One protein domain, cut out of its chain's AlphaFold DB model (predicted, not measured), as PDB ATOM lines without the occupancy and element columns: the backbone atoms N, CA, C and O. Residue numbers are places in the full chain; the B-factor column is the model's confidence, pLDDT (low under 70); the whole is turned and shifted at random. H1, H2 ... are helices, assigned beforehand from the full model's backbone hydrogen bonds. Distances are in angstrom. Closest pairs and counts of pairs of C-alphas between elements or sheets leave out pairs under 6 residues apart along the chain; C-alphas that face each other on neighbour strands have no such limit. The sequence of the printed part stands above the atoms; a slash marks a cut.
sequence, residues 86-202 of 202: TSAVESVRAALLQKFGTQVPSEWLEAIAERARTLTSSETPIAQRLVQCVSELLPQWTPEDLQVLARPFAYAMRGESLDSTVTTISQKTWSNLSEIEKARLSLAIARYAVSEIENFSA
ATOM      1  N   THR A  86     111.409 183.717 147.566       59.00
ATOM      2  CA  THR A  86     112.424 184.632 148.093       59.00
ATOM      3  C   THR A  86     112.199 186.114 147.744       59.00
ATOM      4  O   THR A  86     112.416 186.979 148.586       59.00
ATOM      5  N   SER A  87     111.766 186.441 146.525       60.81
ATOM      6  CA  SER A  87     111.581 187.826 146.057       60.81
ATOM      7  C   SER A  87     110.300 188.487 146.579       60.81
ATOM      8  O   SER A  87     110.319 189.683 146.867       60.81
ATOM      9  N   ALA A  88     109.228 187.716 146.799       64.25
ATOM     10  CA  ALA A  88     108.024 188.203 147.479       64.25
ATOM     11  C   ALA A  88     108.297 188.518 148.960       64.25
ATOM     12  O   ALA A  88     107.793 189.493 149.506       64.25
ATOM     13  N   VAL A  89     109.150 187.730 149.618       67.12
ATOM     14  CA  VAL A  89     109.547 187.995 151.011       67.12
ATOM     15  C   VAL A  89     110.383 189.261 151.104       67.12
ATOM     16  O   VAL A  89     110.170 190.059 152.012       67.12
ATOM     17  N   GLU A  90     111.299 189.479 150.159       70.50
ATOM     18  CA  GLU A  90     112.121 190.689 150.136       70.50
ATOM     19  C   GLU A  90     111.280 191.945 149.850       70.50
ATOM     20  O   GLU A  90     111.501 192.984 150.475       70.50
ATOM     21  N   SER A  91     110.259 191.863 148.983       72.69
ATOM     22  CA  SER A  91     109.342 192.990 148.748       72.69
ATOM     23  C   SER A  91     108.481 193.298 149.979       72.69
ATOM     24  O   SER A  91     108.357 194.463 150.366       72.69
ATOM     25  N   VAL A  92     107.956 192.269 150.652       77.06
ATOM     26  CA  VAL A  92     107.174 192.405 151.892       77.06
ATOM     27  C   VAL A  92     108.049 192.948 153.021       77.06
ATOM     28  O   VAL A  92     107.633 193.849 153.749       77.06
ATOM     29  N   ARG A  93     109.294 192.475 153.136       77.50
ATOM     30  CA  ARG A  93     110.297 193.001 154.069       77.50
ATOM     31  C   ARG A  93     110.569 194.479 153.804       77.50
ATOM     32  O   ARG A  93     110.556 195.272 154.746       77.50
ATOM     33  N   ALA A  94     110.787 194.864 152.548       77.12
ATOM     34  CA  ALA A  94     111.018 196.255 152.171       77.12
ATOM     35  C   ALA A  94     109.805 197.143 152.506       77.12
ATOM     36  O   ALA A  94     109.979 198.225 153.072       77.12
ATOM     37  N   ALA A  95     108.582 196.669 152.246       79.19
ATOM     38  CA  ALA A  95     107.347 197.373 152.595       79.19
ATOM     39  C   ALA A  95     107.183 197.542 154.118       79.19
ATOM     40  O   ALA A  95     106.860 198.630 154.603       79.19
ATOM     41  N   LEU A  96     107.476 196.491 154.890       79.94
ATOM     42  CA  LEU A  96     107.454 196.510 156.353       79.94
ATOM     43  C   LEU A  96     108.498 197.470 156.934       79.94
ATOM     44  O   LEU A  96     108.175 198.258 157.822       79.94
ATOM     45  N   LEU A  97     109.729 197.457 156.418       78.88
ATOM     46  CA  LEU A  97     110.786 198.377 156.841       78.88
ATOM     47  C   LEU A  97     110.448 199.831 156.494       78.88
ATOM     48  O   LEU A  97     110.697 200.723 157.302       78.88
ATOM     49  N   GLN A  98     109.829 200.083 155.341       77.00
ATOM     50  CA  GLN A  98     109.408 201.430 154.960       77.00
ATOM     51  C   GLN A  98     108.305 201.975 155.882       77.00
ATOM     52  O   GLN A  98     108.312 203.160 156.219       77.00
ATOM     53  N   LYS A  99     107.356 201.125 156.296       74.88
ATOM     54  CA  LYS A  99     106.206 201.520 157.128       74.88
ATOM     55  C   LYS A  99     106.517 201.558 158.625       74.88
ATOM     56  O   LYS A  99     106.041 202.457 159.311       74.88
ATOM     57  N   PHE A 100     107.302 200.603 159.124       77.19
ATOM     58  CA  PHE A 100     107.515 200.370 160.559       77.19
ATOM     59  C   PHE A 100     108.983 200.469 161.004       77.19
ATOM     60  O   PHE A 100     109.255 200.412 162.203       77.19
ATOM     61  N   GLY A 101     109.941 200.655 160.088       69.88
ATOM     62  CA  GLY A 101     111.377 200.641 160.400       69.88
ATOM     63  C   GLY A 101     111.862 201.777 161.309       69.88
ATOM     64  O   GLY A 101     112.931 201.677 161.899       69.88
ATOM     65  N   THR A 102     111.079 202.845 161.478       72.62
ATOM     66  CA  THR A 102     111.356 203.916 162.454       72.62
ATOM     67  C   THR A 102     110.866 203.591 163.867       72.62
ATOM     68  O   THR A 102     111.227 204.291 164.813       72.62
ATOM     69  N   GLN A 103     110.038 202.554 164.026       69.69
ATOM     70  CA  GLN A 103     109.282 202.285 165.252       69.69
ATOM     71  C   GLN A 103     109.500 200.903 165.835       69.69
ATOM     72  O   GLN A 103     109.163 200.712 166.994       69.69
ATOM     73  N   VAL A 104     110.014 199.948 165.067       74.69
ATOM     74  CA  VAL A 104     110.180 198.556 165.490       74.69
ATOM     75  C   VAL A 104     111.595 198.102 165.128       74.69
ATOM     76  O   VAL A 104     112.078 198.468 164.054       74.69
ATOM     77  N   PRO A 105     112.281 197.318 165.984       80.19
ATOM     78  CA  PRO A 105     113.569 196.732 165.630       80.19
ATOM     79  C   PRO A 105     113.473 195.920 164.333       80.19
ATOM     80  O   PRO A 105     112.533 195.149 164.145       80.19
ATOM     81  N   SER A 106     114.465 196.056 163.453       75.56
ATOM     82  CA  SER A 106     114.489 195.359 162.159       75.56
ATOM     83  C   SER A 106     114.412 193.836 162.300       75.56
ATOM     84  O   SER A 106     113.764 193.189 161.485       75.56
ATOM     85  N   GLU A 107     114.994 193.282 163.367       80.12
ATOM     86  CA  GLU A 107     114.959 191.847 163.690       80.12
ATOM     87  C   GLU A 107     113.530 191.327 163.908       80.12
ATOM     88  O   GLU A 107     113.195 190.219 163.497       80.12
ATOM     89  N   TRP A 108     112.655 192.144 164.505       80.06
ATOM     90  CA  TRP A 108     111.250 191.783 164.718       80.06
ATOM     91  C   TRP A 108     110.470 191.764 163.406       80.06
ATOM     92  O   TRP A 108     109.652 190.877 163.183       80.06
ATOM     93  N   LEU A 109     110.724 192.736 162.528       80.31
ATOM     94  CA  LEU A 109     110.063 192.816 161.224       80.31
ATOM     95  C   LEU A 109     110.497 191.669 160.303       80.31
ATOM     96  O   LEU A 109     109.664 191.101 159.600       80.31
ATOM     97  N   GLU A 110     111.777 191.299 160.348       81.25
ATOM     98  CA  GLU A 110     112.337 190.177 159.592       81.25
ATOM     99  C   GLU A 110     111.755 188.835 160.055       81.25
ATOM    100  O   GLU A 110     111.250 188.072 159.229       81.25
ATOM    101  N   ALA A 111     111.703 188.599 161.370       82.56
ATOM    102  CA  ALA A 111     111.103 187.389 161.926       82.56
ATOM    103  C   ALA A 111     109.610 187.255 161.575       82.56
ATOM    104  O   ALA A 111     109.149 186.168 161.231       82.56
ATOM    105  N   ILE A 112     108.843 188.354 161.610       84.44
ATOM    106  CA  ILE A 112     107.420 188.332 161.233       84.44
ATOM    107  C   ILE A 112     107.250 188.037 159.737       84.44
ATOM    108  O   ILE A 112     106.374 187.248 159.382       84.44
ATOM    109  N   ALA A 113     108.067 188.633 158.862       81.62
ATOM    110  CA  ALA A 113     107.984 188.415 157.416       81.62
ATOM    111  C   ALA A 113     108.275 186.952 157.037       81.62
ATOM    112  O   ALA A 113     107.529 186.344 156.266       81.62
ATOM    113  N   GLU A 114     109.315 186.360 157.630       81.44
ATOM    114  CA  GLU A 114     109.686 184.967 157.378       81.44
ATOM    115  C   GLU A 114     108.612 183.983 157.870       81.44
ATOM    116  O   GLU A 114     108.312 182.992 157.200       81.44
ATOM    117  N   ARG A 115     107.969 184.276 159.006       82.00
ATOM    118  CA  ARG A 115     106.902 183.430 159.566       82.00
ATOM    119  C   ARG A 115     105.568 183.592 158.860       82.00
ATOM    120  O   ARG A 115     104.873 182.603 158.651       82.00
ATOM    121  N   ALA A 116     105.226 184.804 158.435       81.62
ATOM    122  CA  ALA A 116     104.046 185.017 157.609       81.62
ATOM    123  C   ALA A 116     104.125 184.169 156.327       81.62
ATOM    124  O   ALA A 116     103.138 183.538 155.965       81.62
ATOM    125  N   ARG A 117     105.317 184.042 155.720       76.31
ATOM    126  CA  ARG A 117     105.551 183.168 154.559       76.31
ATOM    127  C   ARG A 117     105.251 181.701 154.839       76.31
ATOM    128  O   ARG A 117     104.490 181.089 154.097       76.31
ATOM    129  N   THR A 118     105.854 181.122 155.881       77.50
ATOM    130  CA  THR A 118     105.687 179.685 156.171       77.50
ATOM    131  C   THR A 118     104.237 179.326 156.475       77.50
ATOM    132  O   THR A 118     103.805 178.199 156.238       77.50
ATOM    133  N   LEU A 119     103.478 180.295 156.979       76.12
ATOM    134  CA  LEU A 119     102.113 180.108 157.421       76.12
ATOM    135  C   LEU A 119     101.059 180.419 156.345       76.12
ATOM    136  O   LEU A 119      99.934 179.933 156.469       76.12
ATOM    137  N   THR A 120     101.391 181.151 155.274       68.50
ATOM    138  CA  THR A 120     100.479 181.369 154.133       68.50
ATOM    139  C   THR A 120     100.177 180.070 153.380       68.50
ATOM    140  O   THR A 120      99.045 179.876 152.950       68.50
ATOM    141  N   SER A 121     101.124 179.128 153.314       66.12
ATOM    142  CA  SER A 121     100.909 177.803 152.700       66.12
ATOM    143  C   SER A 121     100.027 176.862 153.535       66.12
ATOM    144  O   SER A 121      99.718 175.755 153.104       66.12
ATOM    145  N   SER A 122      99.635 177.268 154.745       70.06
ATOM    146  CA  SER A 122      98.803 176.477 155.651       70.06
ATOM    147  C   SER A 122      97.328 176.877 155.540       70.06
ATOM    148  O   SER A 122      96.999 178.059 155.647       70.06
ATOM    149  N   GLU A 123      96.419 175.897 155.455       72.19
ATOM    150  CA  GLU A 123      94.950 176.081 155.508       72.19
ATOM    151  C   GLU A 123      94.422 176.522 156.895       72.19
ATOM    152  O   GLU A 123      93.244 176.374 157.224       72.19
ATOM    153  N   THR A 124      95.287 177.058 157.756       77.62
ATOM    154  CA  THR A 124      94.898 177.533 159.083       77.62
ATOM    155  C   THR A 124      94.097 178.837 159.010       77.62
ATOM    156  O   THR A 124      94.363 179.700 158.169       77.62
ATOM    157  N   PRO A 125      93.122 179.033 159.918       82.44
ATOM    158  CA  PRO A 125      92.353 180.268 159.964       82.44
ATOM    159  C   PRO A 125      93.262 181.458 160.290       82.44
ATOM    160  O   PRO A 125      94.149 181.365 161.141       82.44
ATOM    161  N   ILE A 126      92.983 182.613 159.676       80.56
ATOM    162  CA  ILE A 126      93.805 183.832 159.781       80.56
ATOM    163  C   ILE A 126      94.131 184.223 161.231       80.56
ATOM    164  O   ILE A 126      95.263 184.578 161.537       80.56
ATOM    165  N   ALA A 127      93.178 184.086 162.161       80.19
ATOM    166  CA  ALA A 127      93.400 184.372 163.580       80.19
ATOM    167  C   ALA A 127      94.510 183.503 164.189       80.19
ATOM    168  O   ALA A 127      95.323 183.991 164.967       80.19
ATOM    169  N   GLN A 128      94.542 182.220 163.836       81.56
ATOM    170  CA  GLN A 128      95.523 181.266 164.343       81.56
ATOM    171  C   GLN A 128      96.883 181.474 163.676       81.56
ATOM    172  O   GLN A 128      97.905 181.417 164.356       81.56
ATOM    173  N   ARG A 129      96.880 181.831 162.387       83.06
ATOM    174  CA  ARG A 129      98.071 182.226 161.634       83.06
ATOM    175  C   ARG A 129      98.800 183.401 162.292       83.06
ATOM    176  O   ARG A 129     100.000 183.344 162.533       83.06
ATOM    177  N   LEU A 130      98.053 184.442 162.663       82.50
ATOM    178  CA  LEU A 130      98.597 185.628 163.334       82.50
ATOM    179  C   LEU A 130      99.191 185.306 164.706       82.50
ATOM    180  O   LEU A 130     100.265 185.800 165.038       82.50
ATOM    181  N   VAL A 131      98.509 184.470 165.494       84.19
ATOM    182  CA  VAL A 131      99.015 184.044 166.806       84.19
ATOM    183  C   VAL A 131     100.322 183.272 166.645       84.19
ATOM    184  O   VAL A 131     101.262 183.551 167.378       84.19
ATOM    185  N   GLN A 132     100.421 182.377 165.659       82.44
ATOM    186  CA  GLN A 132     101.636 181.601 165.395       82.44
ATOM    187  C   GLN A 132     102.813 182.465 164.914       82.44
ATOM    188  O   GLN A 132     103.946 182.211 165.316       82.44
ATOM    189  N   CYS A 133     102.569 183.516 164.121       81.81
ATOM    190  CA  CYS A 133     103.619 184.473 163.747       81.81
ATOM    191  C   CYS A 133     104.217 185.198 164.964       81.81
ATOM    192  O   CYS A 133     105.388 185.565 164.957       81.81
ATOM    193  N   VAL A 134     103.395 185.458 165.983       83.19
ATOM    194  CA  VAL A 134     103.723 186.376 167.080       83.19
ATOM    195  C   VAL A 134     104.107 185.641 168.371       83.19
ATOM    196  O   VAL A 134     104.871 186.178 169.173       83.19
ATOM    197  N   SER A 135     103.643 184.405 168.573       80.25
ATOM    198  CA  SER A 135     103.849 183.636 169.808       80.25
ATOM    199  C   SER A 135     105.320 183.392 170.141       80.25
ATOM    200  O   SER A 135     105.686 183.381 171.310       80.25
ATOM    201  N   GLU A 136     106.179 183.230 169.132       76.81
ATOM    202  CA  GLU A 136     107.619 183.033 169.350       76.81
ATOM    203  C   GLU A 136     108.349 184.329 169.730       76.81
ATOM    204  O   GLU A 136     109.351 184.292 170.441       76.81
ATOM    205  N   LEU A 137     107.830 185.484 169.302       78.25
ATOM    206  CA  LEU A 137     108.394 186.801 169.617       78.25
ATOM    207  C   LEU A 137     107.948 187.310 170.994       78.25
ATOM    208  O   LEU A 137     108.595 188.172 171.586       78.25
ATOM    209  N   LEU A 138     106.842 186.774 171.514       80.62
ATOM    210  CA  LEU A 138     106.218 187.176 172.773       80.62
ATOM    211  C   LEU A 138     106.022 185.965 173.708       80.62
ATOM    212  O   LEU A 138     104.887 185.622 174.032       80.62
ATOM    213  N   PRO A 139     107.112 185.357 174.222       74.94
ATOM    214  CA  PRO A 139     107.054 184.130 175.034       74.94
ATOM    215  C   PRO A 139     106.328 184.298 176.380       74.94
ATOM    216  O   PRO A 139     105.983 183.325 177.041       74.94
ATOM    217  N   GLN A 140     106.116 185.540 176.803       76.94
ATOM    218  CA  GLN A 140     105.416 185.914 178.032       76.94
ATOM    219  C   GLN A 140     103.881 185.870 177.921       76.94
ATOM    220  O   GLN A 140     103.204 185.980 178.941       76.94
ATOM    221  N   TRP A 141     103.330 185.739 176.711       77.81
ATOM    222  CA  TRP A 141     101.887 185.692 176.472       77.81
ATOM    223  C   TRP A 141     101.423 184.265 176.185       77.81
ATOM    224  O   TRP A 141     102.073 183.526 175.446       77.81
ATOM    225  N   THR A 142     100.270 183.885 176.738       81.06
ATOM    226  CA  THR A 142      99.641 182.602 176.403       81.06
ATOM    227  C   THR A 142      99.017 182.669 175.002       81.06
ATOM    228  O   THR A 142      98.564 183.742 174.574       81.06
ATOM    229  N   PRO A 143      98.980 181.554 174.251       76.50
ATOM    230  CA  PRO A 143      98.352 181.534 172.932       76.50
ATOM    231  C   PRO A 143      96.854 181.869 173.001       76.50
ATOM    232  O   PRO A 143      96.321 182.466 172.066       76.50
ATOM    233  N   GLU A 144      96.185 181.558 174.113       81.06
ATOM    234  CA  GLU A 144      94.786 181.907 174.362       81.06
ATOM    235  C   GLU A 144      94.592 183.428 174.469       81.06
ATOM    236  O   GLU A 144      93.697 183.985 173.826       81.06
ATOM    237  N   ASP A 145      95.461 184.119 175.213       82.38
ATOM    238  CA  ASP A 145      95.407 185.577 175.358       82.38
ATOM    239  C   ASP A 145      95.727 186.283 174.033       82.38
ATOM    240  O   ASP A 145      95.036 187.227 173.631       82.38
ATOM    241  N   LEU A 146      96.726 185.785 173.295       81.50
ATOM    242  CA  LEU A 146      97.046 186.285 171.956       81.50
ATOM    243  C   LEU A 146      95.879 186.086 170.987       81.50
ATOM    244  O   LEU A 146      95.619 186.958 170.158       81.50
ATOM    245  N   GLN A 147      95.128 184.989 171.104       81.75
ATOM    246  CA  GLN A 147      93.963 184.749 170.259       81.75
ATOM    247  C   GLN A 147      92.847 185.764 170.525       81.75
ATOM    248  O   GLN A 147      92.206 186.230 169.581       81.75
ATOM    249  N   VAL A 148      92.630 186.161 171.783       83.75
ATOM    250  CA  VAL A 148      91.681 187.233 172.126       83.75
ATOM    251  C   VAL A 148      92.119 188.558 171.500       83.75
ATOM    252  O   VAL A 148      91.287 189.264 170.923       83.75
ATOM    253  N   LEU A 149      93.419 188.865 171.538       79.50
ATOM    254  CA  LEU A 149      93.988 190.070 170.928       79.50
ATOM    255  C   LEU A 149      93.994 190.033 169.392       79.50
ATOM    256  O   LEU A 149      93.917 191.090 168.767       79.50
ATOM    257  N   ALA A 150      94.049 188.848 168.779       80.56
ATOM    258  CA  ALA A 150      94.058 188.657 167.328       80.56
ATOM    259  C   ALA A 150      92.658 188.740 166.698       80.56
ATOM    260  O   ALA A 150      92.528 189.113 165.531       80.56
ATOM    261  N   ARG A 151      91.591 188.432 167.451       80.44
ATOM    262  CA  ARG A 151      90.199 188.436 166.953       80.44
ATOM    263  C   ARG A 151      89.783 189.730 166.240       80.44
ATOM    264  O   ARG A 151      89.210 189.613 165.157       80.44
ATOM    265  N   PRO A 152      90.074 190.938 166.765       78.00
ATOM    266  CA  PRO A 152      89.764 192.182 166.067       78.00
ATOM    267  C   PRO A 152      90.442 192.290 164.698       78.00
ATOM    268  O   PRO A 152      89.850 192.833 163.779       78.00
ATOM    269  N   PHE A 153      91.654 191.755 164.537       74.12
ATOM    270  CA  PHE A 153      92.405 191.816 163.277       74.12
ATOM    271  C   PHE A 153      92.003 190.720 162.283       74.12
ATOM    272  O   PHE A 153      92.133 190.899 161.074       74.12
ATOM    273  N   ALA A 154      91.502 189.593 162.789       74.88
ATOM    274  CA  ALA A 154      91.029 188.470 161.990       74.88
ATOM    275  C   ALA A 154      89.614 188.675 161.424       74.88
ATOM    276  O   ALA A 154      89.348 188.274 160.297       74.88
ATOM    277  N   TYR A 155      88.714 189.288 162.201       72.06
ATOM    278  CA  TYR A 155      87.283 189.389 161.877       72.06
ATOM    279  C   TYR A 155      86.795 190.819 161.616       72.06
ATOM    280  O   TYR A 155      85.587 191.051 161.535       72.06
ATOM    281  N   ALA A 156      87.694 191.798 161.487       66.81
ATOM    282  CA  ALA A 156      87.295 193.139 161.084       66.81
ATOM    283  C   ALA A 156      86.711 193.108 159.659       66.81
ATOM    284  O   ALA A 156      87.443 193.071 158.675       66.81
ATOM    285  N   MET A 157      85.378 193.167 159.549       55.94
ATOM    286  CA  MET A 157      84.658 193.289 158.269       55.94
ATOM    287  C   MET A 157      84.936 194.607 157.529       55.94
ATOM    288  O   MET A 157      84.457 194.816 156.418       55.94
ATOM    289  N   ARG A 158      85.704 195.512 158.132       49.22
ATOM    290  CA  ARG A 158      86.138 196.762 157.526       49.22
ATOM    291  C   ARG A 158      87.543 197.051 158.061       49.22
ATOM    292  O   ARG A 158      87.732 197.022 159.272       49.22
ATOM    293  N   GLY A 159      88.526 197.289 157.190       52.78
ATOM    294  CA  GLY A 159      89.963 197.433 157.521       52.78
ATOM    295  C   GLY A 159      90.341 198.559 158.502       52.78
ATOM    296  O   GLY A 159      91.515 198.809 158.745       52.78
ATOM    297  N   GLU A 160      89.358 199.214 159.115       53.44
ATOM    298  CA  GLU A 160      89.493 200.343 160.036       53.44
ATOM    299  C   GLU A 160      90.220 199.986 161.347       53.44
ATOM    300  O   GLU A 160      90.812 200.866 161.972       53.44
ATOM    301  N   SER A 161      90.258 198.714 161.770       59.25
ATOM    302  CA  SER A 161      90.962 198.314 163.002       59.25
ATOM    303  C   SER A 161      92.488 198.276 162.858       59.25
ATOM    304  O   SER A 161      93.198 198.434 163.853       59.25
ATOM    305  N   LEU A 162      93.007 198.064 161.644       63.06
ATOM    306  CA  LEU A 162      94.445 198.005 161.383       63.06
ATOM    307  C   LEU A 162      95.039 199.418 161.395       63.06
ATOM    308  O   LEU A 162      95.944 199.707 162.173       63.06
ATOM    309  N   ASP A 163      94.454 200.325 160.613       63.72
ATOM    310  CA  ASP A 163      94.961 201.690 160.470       63.72
ATOM    311  C   ASP A 163      94.813 202.499 161.761       63.72
ATOM    312  O   ASP A 163      95.712 203.255 162.128       63.72
ATOM    313  N   SER A 164      93.719 202.315 162.507       61.34
ATOM    314  CA  SER A 164      93.495 203.014 163.782       61.34
ATOM    315  C   SER A 164      94.456 202.567 164.889       61.34
ATOM    316  O   SER A 164      94.933 203.392 165.669       61.34
ATOM    317  N   THR A 165      94.787 201.276 164.959       64.06
ATOM    318  CA  THR A 165      95.742 200.762 165.953       64.06
ATOM    319  C   THR A 165      97.170 201.144 165.592       64.06
ATOM    320  O   THR A 165      97.893 201.634 166.457       64.06
ATOM    321  N   VAL A 166      97.547 201.035 164.316       67.06
ATOM    322  CA  VAL A 166      98.856 201.487 163.834       67.06
ATOM    323  C   VAL A 166      99.023 202.989 164.059       67.06
ATOM    324  O   VAL A 166     100.027 203.387 164.631       67.06
ATOM    325  N   THR A 167      98.046 203.834 163.718       63.00
ATOM    326  CA  THR A 167      98.151 205.296 163.920       63.00
ATOM    327  C   THR A 167      98.193 205.713 165.389       63.00
ATOM    328  O   THR A 167      98.968 206.601 165.744       63.00
ATOM    329  N   THR A 168      97.417 205.060 166.259       62.78
ATOM    330  CA  THR A 168      97.407 205.364 167.702       62.78
ATOM    331  C   THR A 168      98.718 204.955 168.378       62.78
ATOM    332  O   THR A 168      99.222 205.663 169.246       62.78
ATOM    333  N   ILE A 169      99.293 203.817 167.976       62.03
ATOM    334  CA  ILE A 169     100.523 203.276 168.572       62.03
ATOM    335  C   ILE A 169     101.774 203.922 167.944       62.03
ATOM    336  O   ILE A 169     102.768 204.126 168.637       62.03
ATOM    337  N   SER A 170     101.688 204.356 166.682       58.84
ATOM    338  CA  SER A 170     102.744 205.041 165.914       58.84
ATOM    339  C   SER A 170     103.240 206.349 166.550       58.84
ATOM    340  O   SER A 170     104.351 206.803 166.286       58.84
ATOM    341  N   GLN A 171     102.466 206.944 167.460       61.00
ATOM    342  CA  GLN A 171     102.876 208.144 168.196       61.00
ATOM    343  C   GLN A 171     103.891 207.871 169.324       61.00
ATOM    344  O   GLN A 171     104.433 208.820 169.891       61.00
ATOM    345  N   LYS A 172     104.166 206.605 169.666       63.81
ATOM    346  CA  LYS A 172     105.076 206.214 170.755       63.81
ATOM    347  C   LYS A 172     106.239 205.362 170.231       63.81
ATOM    348  O   LYS A 172     106.060 204.464 169.418       63.81
ATOM    349  N   THR A 173     107.445 205.606 170.743       68.25
ATOM    350  CA  THR A 173     108.634 204.773 170.479       68.25
ATOM    351  C   THR A 173     108.471 203.379 171.103       68.25
ATOM    352  O   THR A 173     108.005 203.298 172.239       68.25
ATOM    353  N   TRP A 174     108.914 202.307 170.422       72.25
ATOM    354  CA  TRP A 174     108.848 200.895 170.871       72.25
ATOM    355  C   TRP A 174     109.143 200.679 172.360       72.25
ATOM    356  O   TRP A 174     108.454 199.928 173.047       72.25
ATOM    357  N   SER A 175     110.168 201.368 172.868       69.31
ATOM    358  CA  SER A 175     110.663 201.248 174.242       69.31
ATOM    359  C   SER A 175     109.687 201.773 175.300       69.31
ATOM    360  O   SER A 175     109.771 201.362 176.451       69.31
ATOM    361  N   ASN A 176     108.762 202.659 174.919       76.44
ATOM    362  CA  ASN A 176     107.762 203.267 175.802       76.44
ATOM    363  C   ASN A 176     106.385 202.586 175.711       76.44
ATOM    364  O   ASN A 176     105.441 203.032 176.365       76.44
ATOM    365  N   LEU A 177     106.248 201.546 174.885       74.44
ATOM    366  CA  LEU A 177     105.000 200.806 174.731       74.44
ATOM    367  C   LEU A 177     104.802 199.816 175.882       74.44
ATOM    368  O   LEU A 177     105.736 199.127 176.297       74.44
ATOM    369  N   SER A 178     103.564 199.707 176.358       81.06
ATOM    370  CA  SER A 178     103.151 198.625 177.251       81.06
ATOM    371  C   SER A 178     103.259 197.271 176.541       81.06
ATOM    372  O   SER A 178     103.090 197.187 175.325       81.06
ATOM    373  N   GLU A 179     103.460 196.185 177.289       80.06
ATOM    374  CA  GLU A 179     103.519 194.825 176.731       80.06
ATOM    375  C   GLU A 179     102.257 194.456 175.934       80.06
ATOM    376  O   GLU A 179     102.342 193.760 174.923       80.06
ATOM    377  N   ILE A 180     101.090 194.991 176.318       80.44
ATOM    378  CA  ILE A 180      99.839 194.792 175.572       80.44
ATOM    379  C   ILE A 180      99.798 195.610 174.273       80.44
ATOM    380  O   ILE A 180      99.224 195.175 173.278       80.44
ATOM    381  N   GLU A 181     100.423 196.791 174.254       80.25
ATOM    382  CA  GLU A 181     100.532 197.633 173.057       80.25
ATOM    383  C   GLU A 181     101.527 197.016 172.065       80.25
ATOM    384  O   GLU A 181     101.233 196.967 170.872       80.25
ATOM    385  N   LYS A 182     102.644 196.450 172.548       81.06
ATOM    386  CA  LYS A 182     103.603 195.684 171.731       81.06
ATOM    387  C   LYS A 182     102.960 194.445 171.104       81.06
ATOM    388  O   LYS A 182     103.147 194.188 169.914       81.06
ATOM    389  N   ALA A 183     102.148 193.707 171.867       82.62
ATOM    390  CA  ALA A 183     101.398 192.558 171.354       82.62
ATOM    391  C   ALA A 183     100.387 192.961 170.265       82.62
ATOM    392  O   ALA A 183     100.287 192.316 169.224       82.62
ATOM    393  N   ARG A 184      99.669 194.075 170.448       82.44
ATOM    394  CA  ARG A 184      98.722 194.571 169.434       82.44
ATOM    395  C   ARG A 184      99.423 195.089 168.182       82.44
ATOM    396  O   ARG A 184      98.936 194.835 167.085       82.44
ATOM    397  N   LEU A 185     100.555 195.778 168.334       82.00
ATOM    398  CA  LEU A 185     101.332 196.275 167.200       82.00
ATOM    399  C   LEU A 185     101.927 195.118 166.389       82.00
ATOM    400  O   LEU A 185     101.798 195.109 165.172       82.00
ATOM    401  N   SER A 186     102.511 194.113 167.045       84.00
ATOM    402  CA  SER A 186     103.052 192.925 166.363       84.00
ATOM    403  C   SER A 186     101.972 192.122 165.631       84.00
ATOM    404  O   SER A 186     102.193 191.724 164.491       84.00
ATOM    405  N   LEU A 187     100.778 191.960 166.213       84.12
ATOM    406  CA  LEU A 187      99.633 191.342 165.528       84.12
ATOM    407  C   LEU A 187      99.147 192.163 164.323       84.12
ATOM    408  O   LEU A 187      98.811 191.587 163.288       84.12
ATOM    409  N   ALA A 188      99.139 193.496 164.422       83.44
ATOM    410  CA  ALA A 188      98.805 194.367 163.295       83.44
ATOM    411  C   ALA A 188      99.848 194.260 162.167       83.44
ATOM    412  O   ALA A 188      99.489 194.122 161.000       83.44
ATOM    413  N   ILE A 189     101.137 194.239 162.512       83.81
ATOM    414  CA  ILE A 189     102.236 194.051 161.557       83.81
ATOM    415  C   ILE A 189     102.137 192.678 160.881       83.81
ATOM    416  O   ILE A 189     102.242 192.592 159.660       83.81
ATOM    417  N   ALA A 190     101.864 191.613 161.641       84.88
ATOM    418  CA  ALA A 190     101.657 190.277 161.089       84.88
ATOM    419  C   ALA A 190     100.460 190.235 160.124       84.88
ATOM    420  O   ALA A 190     100.543 189.620 159.063       84.88
ATOM    421  N   ARG A 191      99.363 190.938 160.437       84.19
ATOM    422  CA  ARG A 191      98.192 191.034 159.552       84.19
ATOM    423  C   ARG A 191      98.500 191.767 158.254       84.19
ATOM    424  O   ARG A 191      98.008 191.328 157.213       84.19
ATOM    425  N   TYR A 192      99.293 192.834 158.331       82.56
ATOM    426  CA  TYR A 192      99.776 193.577 157.171       82.56
ATOM    427  C   TYR A 192     100.695 192.710 156.299       82.56
ATOM    428  O   TYR A 192     100.496 192.629 155.091       82.56
ATOM    429  N   ALA A 193     101.644 191.994 156.910       83.69
ATOM    430  CA  ALA A 193     102.545 191.090 156.201       83.69
ATOM    431  C   ALA A 193     101.776 189.996 155.443       83.69
ATOM    432  O   ALA A 193     102.042 189.764 154.270       83.69
ATOM    433  N   VAL A 194     100.779 189.372 156.083       82.06
ATOM    434  CA  VAL A 194      99.946 188.348 155.434       82.06
ATOM    435  C   VAL A 194      99.126 188.933 154.280       82.06
ATOM    436  O   VAL A 194      99.103 188.319 153.221       82.06
ATOM    437  N   SER A 195      98.517 190.121 154.424       81.56
ATOM    438  CA  SER A 195      97.807 190.751 153.291       81.56
ATOM    439  C   SER A 195      98.727 191.106 152.135       81.56
ATOM    440  O   SER A 195      98.319 190.978 150.989       81.56
ATOM    441  N   GLU A 196      99.946 191.568 152.412       79.25
ATOM    442  CA  GLU A 196     100.889 191.896 151.345       79.25
ATOM    443  C   GLU A 196     101.300 190.627 150.597       79.25
ATOM    444  O   GLU A 196     101.259 190.615 149.374       79.25
ATOM    445  N   ILE A 197     101.600 189.532 151.305       77.50
ATOM    446  CA  ILE A 197     101.902 188.235 150.676       77.50
ATOM    447  C   ILE A 197     100.712 187.744 149.838       77.50
ATOM    448  O   ILE A 197     100.912 187.304 148.711       77.50
ATOM    449  N   GLU A 198      99.485 187.853 150.357       75.19
ATOM    450  CA  GLU A 198      98.265 187.500 149.619       75.19
ATOM    451  C   GLU A 198      98.107 188.355 148.349       75.19
ATOM    452  O   GLU A 198      97.844 187.804 147.283       75.19
ATOM    453  N   ASN A 199      98.358 189.666 148.429       74.88
ATOM    454  CA  ASN A 199      98.340 190.578 147.279       74.88
ATOM    455  C   ASN A 199      99.434 190.270 146.245       74.88
ATOM    456  O   ASN A 199      99.232 190.537 145.068       74.88
ATOM    457  N   PHE A 200     100.590 189.743 146.660       65.56
ATOM    458  CA  PHE A 200     101.637 189.289 145.736       65.56
ATOM    459  C   PHE A 200     101.333 187.913 145.123       65.56
ATOM    460  O   PHE A 200     101.921 187.570 144.101       65.56
ATOM    461  N   SER A 201     100.450 187.125 145.744       57.41
ATOM    462  CA  SER A 201     100.020 185.807 145.254       57.41
ATOM    463  C   SER A 201      98.751 185.826 144.389       57.41
ATOM    464  O   SER A 201      98.400 184.788 143.829       57.41
ATOM    465  N   ALA A 202      98.060 186.971 144.310       46.50
ATOM    466  CA  ALA A 202      96.817 187.186 143.561       46.50
ATOM    467  C   ALA A 202      97.068 187.948 142.253       46.50
ATOM    468  O   ALA A 202      96.398 187.607 141.251       46.50
TER     469      ALA A 202
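AT A GLANCE: This is residues 86 to 202 of the 202 residues of an uncharacterized protein of Oscillatoria acuminata PCC 6304 (UniProt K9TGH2). A long helix, H6, runs through the core, and five shorter helices, H1 to H5, wrap round it in chain order, crossing it steeply. The ring is open between H5 and H1. The printed part has 117 residues with six named helices and no named strand, all helix, compact, radius of gyration of the C-alphas 13.1 A, spans 36 by 30 by 29 A.

HOW THE PARTS SIT: H6, residues 179 to 201, is the hub. With residues 189 to 198 alone it touches H2, residues 106 to 120, at a steep tilt of 52 degrees, closest C-alphas Ala 116 and Val 194, 5.7 A. H3, residues 126 to 135, and H4, residues 143 to 155, form a helical hairpin, closest C-alphas Ala 127 and Ala 154, 5.0 A. H1, residues 86 to 100, and H5, residues 160 to 169, are apart. Every O i to N i+4 pair is within hydrogen-bond range except in H4, 7 of 9.

IN THESE COORDINATES: H6 spans 32.9 A, from C-alpha 179 (103.519, 194.825, 176.731) to C-alpha 201 (100.020, 185.807, 145.254).

THE WHOLE: The printed part has no cut and no long link. Residues 156 to 173 are among those with pLDDT under 70.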